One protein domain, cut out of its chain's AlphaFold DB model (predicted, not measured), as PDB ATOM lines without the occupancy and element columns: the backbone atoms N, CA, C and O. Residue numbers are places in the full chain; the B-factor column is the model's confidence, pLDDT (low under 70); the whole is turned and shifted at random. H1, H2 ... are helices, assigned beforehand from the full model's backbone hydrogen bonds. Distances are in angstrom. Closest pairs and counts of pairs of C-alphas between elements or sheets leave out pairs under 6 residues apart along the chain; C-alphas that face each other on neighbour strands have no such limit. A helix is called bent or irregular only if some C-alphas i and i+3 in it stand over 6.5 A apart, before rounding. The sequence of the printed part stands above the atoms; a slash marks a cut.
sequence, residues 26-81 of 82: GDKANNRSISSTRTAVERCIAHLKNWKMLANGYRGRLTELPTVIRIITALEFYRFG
ATOM      1  N   GLY A  26     -24.690  56.339  -3.373       86.62
ATOM      2  CA  GLY A  26     -25.581  55.364  -2.736       86.62
ATOM      3  C   GLY A  26     -25.721  54.073  -3.547       86.62
ATOM      4  O   GLY A  26     -25.604  52.980  -2.995       86.62
ATOM      5  N   ASP A  27     -25.862  54.182  -4.872       86.44
ATOM      6  CA  ASP A  27     -25.922  53.015  -5.760       86.44
ATOM      7  C   ASP A  27     -24.602  52.231  -5.748       86.44
ATOM      8  O   ASP A  27     -24.608  51.001  -5.719       86.44
ATOM      9  N   LYS A  28     -23.455  52.926  -5.732       87.25
ATOM     10  CA  LYS A  28     -22.123  52.308  -5.634       87.25
ATOM     11  C   LYS A  28     -21.961  51.548  -4.311       87.25
ATOM     12  O   LYS A  28     -21.451  50.427  -4.320       87.25
ATOM     13  N   ALA A  29     -22.410  52.121  -3.192       88.06
ATOM     14  CA  ALA A  29     -22.360  51.479  -1.879       88.06
ATOM     15  C   ALA A  29     -23.265  50.237  -1.811       88.06
ATOM     16  O   ALA A  29     -22.811  49.163  -1.410       88.06
ATOM     17  N   ASN A  30     -24.507  50.350  -2.287       87.25
ATOM     18  CA  ASN A  30     -25.440  49.227  -2.342       87.25
ATOM     19  C   ASN A  30     -24.914  48.101  -3.247       87.25
ATOM     20  O   ASN A  30     -24.861  46.937  -2.849       87.25
ATOM     21  N   ASN A  31     -24.419  48.452  -4.438       89.62
ATOM     22  CA  ASN A  31     -23.830  47.489  -5.363       89.62
ATOM     23  C   ASN A  31     -22.617  46.763  -4.758       89.62
ATOM     24  O   ASN A  31     -22.438  45.563  -4.988       89.62
ATOM     25  N   ARG A  32     -21.789  47.459  -3.969       88.62
ATOM     26  CA  ARG A  32     -20.660  46.849  -3.251       88.62
ATOM     27  C   ARG A  32     -21.137  45.837  -2.209       88.62
ATOM     28  O   ARG A  32     -20.592  44.736  -2.170       88.62
ATOM     29  N   SER A  33     -22.156  46.176  -1.418       88.38
ATOM     30  CA  SER A  33     -22.747  45.266  -0.425       88.38
ATOM     31  C   SER A  33     -23.289  43.991  -1.082       88.38
ATOM     32  O   SER A  33     -22.858  42.885  -0.751       88.38
ATOM     33  N   ILE A  34     -24.131  44.143  -2.111       87.88
ATOM     34  CA  ILE A  34     -24.708  43.020  -2.867       87.88
ATOM     35  C   ILE A  34     -23.603  42.148  -3.484       87.88
ATOM     36  O   ILE A  34     -23.660  40.919  -3.409       87.88
ATOM     37  N   SER A  35     -22.569  42.767  -4.061       86.75
ATOM     38  CA  SER A  35     -21.448  42.036  -4.670       86.75
ATOM     39  C   SER A  35     -20.615  41.269  -3.642       86.75
ATOM     40  O   SER A  35     -20.158  40.164  -3.937       86.75
ATOM     41  N   SER A  36     -20.429  41.817  -2.438       86.69
ATOM     42  CA  SER A  36     -19.700  41.153  -1.352       86.69
ATOM     43  C   SER A  36     -20.409  39.872  -0.912       86.69
ATOM     44  O   SER A  36     -19.816  38.791  -0.942       86.69
ATOM     45  N   THR A  37     -21.707  39.968  -0.606       87.62
ATOM     46  CA  THR A  37     -22.535  38.814  -0.224       87.62
ATOM     47  C   THR A  37     -22.541  37.752  -1.316       87.62
ATOM     48  O   THR A  37     -22.299  36.574  -1.058       87.62
ATOM     49  N   ARG A  38     -22.741  38.175  -2.566       85.44
ATOM     50  CA  ARG A  38     -22.723  37.279  -3.719       85.44
ATOM     51  C   ARG A  38     -21.400  36.527  -3.846       85.44
ATOM     52  O   ARG A  38     -21.410  35.318  -4.049       85.44
ATOM     53  N   THR A  39     -20.278  37.227  -3.709       86.31
ATOM     54  CA  THR A  39     -18.948  36.618  -3.829       86.31
ATOM     55  C   THR A  39     -18.745  35.522  -2.781       86.31
ATOM     56  O   THR A  39     -18.189  34.472  -3.096       86.31
ATOM     57  N   ALA A  40     -19.224  35.724  -1.549       85.00
ATOM     58  CA  ALA A  40     -19.171  34.700  -0.508       85.00
ATOM     59  C   ALA A  40     -20.015  33.464  -0.870       85.00
ATOM     60  O   ALA A  40     -19.536  32.335  -0.754       85.00
ATOM     61  N   VAL A  41     -21.235  33.671  -1.376       84.56
ATOM     62  CA  VAL A  41     -22.133  32.583  -1.803       84.56
ATOM     63  C   VAL A  41     -21.557  31.811  -2.991       84.56
ATOM     64  O   VAL A  41     -21.508  30.584  -2.955       84.56
ATOM     65  N   GLU A  42     -21.073  32.498  -4.026       84.88
ATOM     66  CA  GLU A  42     -20.467  31.861  -5.201       84.88
ATOM     67  C   GLU A  42     -19.224  31.050  -4.823       84.88
ATOM     68  O   GLU A  42     -19.064  29.927  -5.301       84.88
ATOM     69  N   ARG A  43     -18.376  31.568  -3.922       82.94
ATOM     70  CA  ARG A  43     -17.236  30.812  -3.380       82.94
ATOM     71  C   ARG A  43     -17.699  29.574  -2.625       82.94
ATOM     72  O   ARG A  43     -17.163  28.502  -2.875       82.94
ATOM     73  N   CYS A  44     -18.706  29.691  -1.761       83.00
ATOM     74  CA  CYS A  44     -19.278  28.547  -1.050       83.00
ATOM     75  C   CYS A  44     -19.782  27.475  -2.029       83.00
ATOM     76  O   CYS A  44     -19.380  26.318  -1.935       83.00
ATOM     77  N   ILE A  45     -20.565  27.859  -3.042       82.00
ATOM     78  CA  ILE A  45     -21.057  26.938  -4.077       82.00
ATOM     79  C   ILE A  45     -19.898  26.317  -4.862       82.00
ATOM     80  O   ILE A  45     -19.921  25.119  -5.135       82.00
ATOM     81  N   ALA A  46     -18.876  27.093  -5.226       82.19
ATOM     82  CA  ALA A  46     -17.701  26.577  -5.921       82.19
ATOM     83  C   ALA A  46     -16.933  25.562  -5.058       82.19
ATOM     84  O   ALA A  46     -16.543  24.506  -5.555       82.19
ATOM     85  N   HIS A  47     -16.761  25.837  -3.764       77.62
ATOM     86  CA  HIS A  47     -16.167  24.894  -2.817       77.62
ATOM     87  C   HIS A  47     -17.016  23.627  -2.669       77.62
ATOM     88  O   HIS A  47     -16.462  22.534  -2.728       77.62
ATOM     89  N   LEU A  48     -18.343  23.751  -2.579       77.12
ATOM     90  CA  LEU A  48     -19.265  22.614  -2.521       77.12
ATOM     91  C   LEU A  48     -19.212  21.757  -3.793       77.12
ATOM     92  O   LEU A  48     -19.135  20.535  -3.699       77.12
ATOM     93  N   LYS A  49     -19.192  22.379  -4.978       73.25
ATOM     94  CA  LYS A  49     -19.046  21.676  -6.265       73.25
ATOM     95  C   LYS A  49     -17.714  20.926  -6.366       73.25
ATOM     96  O   LYS A  49     -17.671  19.843  -6.933       73.25
ATOM     97  N   ASN A  50     -16.642  21.491  -5.807       73.50
ATOM     98  CA  ASN A  50     -15.309  20.883  -5.803       73.50
ATOM     99  C   ASN A  50     -15.093  19.867  -4.672       73.50
ATOM    100  O   ASN A  50     -14.120  19.110  -4.699       73.50
ATOM    101  N   TRP A  51     -15.959  19.837  -3.657       76.44
ATOM    102  CA  TRP A  51     -15.837  18.888  -2.561       76.44
ATOM    103  C   TRP A  51     -16.070  17.469  -3.071       76.44
ATOM    104  O   TRP A  51     -17.194  17.054  -3.352       76.44
ATOM    105  N   LYS A  52     -14.979  16.694  -3.130       59.81
ATOM    106  CA  LYS A  52     -14.961  15.286  -3.554       59.81
ATOM    107  C   LYS A  52     -15.958  14.413  -2.795       59.81
ATOM    108  O   LYS A  52     -16.414  13.425  -3.347       59.81
ATOM    109  N   MET A  53     -16.323  14.773  -1.566       60.16
ATOM    110  CA  MET A  53     -17.355  14.066  -0.806       60.16
ATOM    111  C   MET A  53     -18.744  14.167  -1.459       60.16
ATOM    112  O   MET A  53     -19.493  13.198  -1.430       60.16
ATOM    113  N   LEU A  54     -19.077  15.308  -2.070       63.09
ATOM    114  CA  LEU A  54     -20.308  15.473  -2.849       63.09
ATOM    115  C   LEU A  54     -20.113  14.996  -4.295       63.09
ATOM    116  O   LEU A  54     -20.987  14.324  -4.831       63.09
ATOM    117  N   ALA A  55     -18.956  15.285  -4.904       62.41
ATOM    118  CA  ALA A  55     -18.680  14.952  -6.305       62.41
ATOM    119  C   ALA A  55     -18.482  13.446  -6.566       62.41
ATOM    120  O   ALA A  55     -18.910  12.946  -7.599       62.41
ATOM    121  N   ASN A  56     -17.875  12.706  -5.632       66.38
ATOM    122  CA  ASN A  56     -17.629  11.263  -5.766       66.38
ATOM    123  C   ASN A  56     -18.714  10.410  -5.082       66.38
ATOM    124  O   ASN A  56     -18.580   9.186  -5.014       66.38
ATOM    125  N   GLY A  57     -19.770  11.055  -4.570       62.09
ATOM    126  CA  GLY A  57     -20.792  10.437  -3.735       62.09
ATOM    127  C   GLY A  57     -20.307  10.217  -2.301       62.09
ATOM    128  O   GLY A  57     -19.249   9.633  -2.049       62.09
ATOM    129  N   TYR A  58     -21.105  10.670  -1.337       68.00
ATOM    130  CA  TYR A  58     -20.865  10.388   0.072       68.00
ATOM    131  C   TYR A  58     -21.022   8.881   0.307       68.00
ATOM    132  O   TYR A  58     -22.097   8.329   0.089       68.00
ATOM    133  N   ARG A  59     -19.948   8.200   0.729       69.94
ATOM    134  CA  ARG A  59     -19.934   6.737   0.939       69.94
ATOM    135  C   ARG A  59     -20.390   6.292   2.338       69.94
ATOM    136  O   ARG A  59     -20.312   5.108   2.646       69.94
ATOM    137  N   GLY A  60     -20.833   7.219   3.187       75.19
ATOM    138  CA  GLY A  60     -21.406   6.913   4.501       75.19
ATOM    139  C   GLY A  60     -22.927   6.735   4.455       75.19
ATOM    140  O   GLY A  60     -23.564   6.932   3.420       75.19
ATOM    141  N   ARG A  61     -23.541   6.403   5.596       77.44
ATOM    142  CA  ARG A  61     -25.006   6.326   5.703       77.44
ATOM    143  C   ARG A  61     -25.618   7.708   5.473       77.44
ATOM    144  O   ARG A  61     -25.330   8.638   6.220       77.44
ATOM    145  N   LEU A  62     -26.486   7.848   4.467       77.81
ATOM    146  CA  LEU A  62     -27.152   9.123   4.144       77.81
ATOM    147  C   LEU A  62     -27.933   9.704   5.332       77.81
ATOM    148  O   LEU A  62     -28.021  10.920   5.471       77.81
ATOM    149  N   THR A  63     -28.437   8.846   6.221       84.50
ATOM    150  CA  THR A  63     -29.096   9.245   7.472       84.50
ATOM    151  C   THR A  63     -28.174  10.013   8.423       84.50
ATOM    152  O   THR A  63     -28.651  10.821   9.212       84.50
ATOM    153  N   GLU A  64     -26.858   9.804   8.339       83.31
ATOM    154  CA  GLU A  64     -25.849  10.467   9.173       83.31
ATOM    155  C   GLU A  64     -25.308  11.753   8.528       83.31
ATOM    156  O   GLU A  64     -24.676  12.567   9.203       83.31
ATOM    157  N   LEU A  65     -25.574  11.978   7.237       79.88
ATOM    158  CA  LEU A  65     -25.056  13.118   6.476       79.88
ATOM    159  C   LEU A  65     -25.412  14.478   7.121       79.88
ATOM    160  O   LEU A  65     -24.503  15.298   7.277       79.88
ATOM    161  N   PRO A  66     -26.656  14.737   7.590       85.31
ATOM    162  CA  PRO A  66     -26.980  15.989   8.281       85.31
ATOM    163  C   PRO A  66     -26.140  16.214   9.547       85.31
ATOM    164  O   PRO A  66     -25.723  17.339   9.829       85.31
ATOM    165  N   THR A  67     -25.861  15.146  10.297       85.94
ATOM    166  CA  THR A  67     -25.033  15.188  11.508       85.94
ATOM    167  C   THR A  67     -23.580  15.488  11.162       85.94
ATOM    168  O   THR A  67     -22.973  16.359  11.779       85.94
ATOM    169  N   VAL A  68     -23.037  14.841  10.128       83.75
ATOM    170  CA  VAL A  68     -21.666  15.078   9.654       83.75
ATOM    171  C   VAL A  68     -21.487  16.519   9.174       83.75
ATOM    172  O   VAL A  68     -20.523  17.172   9.571       83.75
ATOM    173  N   ILE A  69     -22.433  17.061   8.397       85.69
ATOM    174  CA  ILE A  69     -22.393  18.472   7.973       85.69
ATOM    175  C   ILE A  69     -22.405  19.407   9.184       85.69
ATOM    176  O   ILE A  69     -21.611  20.345   9.227       85.69
ATOM    177  N   ARG A  70     -23.272  19.160  10.176       88.19
ATOM    178  CA  ARG A  70     -23.322  19.965  11.408       88.19
ATOM    179  C   ARG A  70     -21.994  19.940  12.164       88.19
ATOM    180  O   ARG A  70     -21.524  21.001  12.556       88.19
ATOM    181  N   ILE A  71     -21.381  18.766  12.319       86.75
ATOM    182  CA  ILE A  71     -20.088  18.611  13.000       86.75
ATOM    183  C   ILE A  71     -18.988  19.379  12.261       86.75
ATOM    184  O   ILE A  71     -18.289  20.175  12.881       86.75
ATOM    185  N   ILE A  72     -18.862  19.196  10.942       84.44
ATOM    186  CA  ILE A  72     -17.852  19.899  10.132       84.44
ATOM    187  C   ILE A  72     -18.058  21.415  10.221       84.44
ATOM    188  O   ILE A  72     -17.103  22.160  10.420       84.44
ATOM    189  N   THR A  73     -19.306  21.872  10.121       83.75
ATOM    190  CA  THR A  73     -19.648  23.297  10.198       83.75
ATOM    191  C   THR A  73     -19.284  23.882  11.566       83.75
ATOM    192  O   THR A  73     -18.673  24.942  11.629       83.75
ATOM    193  N   ALA A  74     -19.605  23.182  12.659       82.81
ATOM    194  CA  ALA A  74     -19.264  23.606  14.016       82.81
ATOM    195  C   ALA A  74     -17.746  23.647  14.252       82.81
ATOM    196  O   ALA A  74     -17.246  24.602  14.841       82.81
ATOM    197  N   LEU A  75     -17.003  22.656  13.749       86.25
ATOM    198  CA  LEU A  75     -15.538  22.642  13.814       86.25
ATOM    199  C   LEU A  75     -14.919  23.806  13.036       86.25
ATOM    200  O   LEU A  75     -13.960  24.415  13.505       86.25
ATOM    201  N   GLU A  76     -15.468  24.149  11.870       82.56
ATOM    202  CA  GLU A  76     -15.013  25.312  11.107       82.56
ATOM    203  C   GLU A  76     -15.306  26.627  11.837       82.56
ATOM    204  O   GLU A  76     -14.425  27.482  11.905       82.56
ATOM    205  N   PHE A  77     -16.487  26.786  12.444       80.94
ATOM    206  CA  PHE A  77     -16.780  27.957  13.281       80.94
ATOM    207  C   PHE A  77     -15.823  28.066  14.474       80.94
ATOM    208  O   PHE A  77     -15.242  29.131  14.681       80.94
ATOM    209  N   TYR A  78     -15.552  26.951  15.161       85.56
ATOM    210  CA  TYR A  78     -14.563  26.900  16.238       85.56
ATOM    211  C   TYR A  78     -13.159  27.296  15.753       85.56
ATOM    212  O   TYR A  78     -12.467  28.075  16.408       85.56
ATOM    213  N   ARG A  79     -12.742  26.838  14.562       80.94
ATOM    214  CA  ARG A  79     -11.461  27.224  13.938       80.94
ATOM    215  C   ARG A  79     -11.371  28.729  13.665       80.94
ATOM    216  O   ARG A  79     -10.279  29.292  13.709       80.94
ATOM    217  N   PHE A  80     -12.495  29.377  13.369       84.81
ATOM    218  CA  PHE A  80     -12.580  30.826  13.183       84.81
ATOM    219  C   PHE A  80     -12.760  31.612  14.495       84.81
ATOM    220  O   PHE A  80     -12.805  32.841  14.443       84.81
ATOM    221  N   GLY A  81     -12.819  30.939  15.651       75.31
ATOM    222  CA  GLY A  81     -12.949  31.571  16.966       75.31
ATOM    223  C   GLY A  81     -14.352  32.100  17.278       75.31
ATOM    224  O   GLY A  81     -14.465  33.078  18.015       75.31
TER     225      GLY A  81
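What this domain is: This is residues 26 to 81 of the 82 residues of the protein "Transposase" of Streptomyces hygroscopicus (UniProt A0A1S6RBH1). Two helices form an open V: the long straight H1 makes one arm, the shorter H3 makes the other, and the tiny helix H2 and the link after it make the corner. The arms do not pack on each other, and the space between them is empty. The printed part has 56 residues with three named helices, in the order H1, H2, H3 along the chain, and no named strand; the class is all helix. The whole is extended, with a radius of gyration of the C-alphas of 15.7 A, and elongated, its C-alphas spanning 50 by 27 by 17 A along the three main axes.

How they stand to each other: H1, residues 26 to 50, touches no helix. After it, a tight link of one residue, Trp 51, joins it to H2, residues 52 to 55. H1 and H2 are close but not clearly touching, with 2 pairs of C-alphas within 8 A; their closest C-alphas are those of Lys 49 and Ala 55, 6.7 A apart. A short link of six residues then joins H2 to H3, residues 62 to 79. H2 and H3 are apart, with no C-alpha of the one within 8 A of the other. By the same measure H1 and H3 are apart. In H1 every pair of O of residue i and N of residue i+4 is within hydrogen-bond range, in H3 12 of 14 are, and H2 is too short for such a pair.

Where its parts are: H1 begins at C-alpha 26, at (-25.581, 55.364, -2.736), and is 36.1 A long from first to last C-alpha, ending at C-alpha 50, at (-15.309, 20.883, -5.803). Along it the y values fall while x and z change much less. H2 measures 4.6 A from C-alpha 52 to C-alpha 55. H3 is 25.9 A long and ends at C-alpha 79, at (-11.461, 27.224, 13.938). H3 is irregular: C-alphas 63 and 66 are 7.1 A apart, where about 5 A is found in a regular helix, and its line is a rough one.

The domain as a whole: The two C-alphas farthest apart are those of Gly 26 and Arg 61, at 49.8 A, while the first and last printed C-alphas, of Gly 26 and Gly 81, are 33.4 A apart. Residues 26 to 59, 61 to 67 and 69 to 81 stand free, with no C-alpha 8 or more residues away along the chain within 10 A. The printed part has no cut, and neither link is long. The mean pLDDT of the printed part is 80.7; residues 52 to 59, of which 52 to 55 belong to H2, are under 70, where the model's confidence is low.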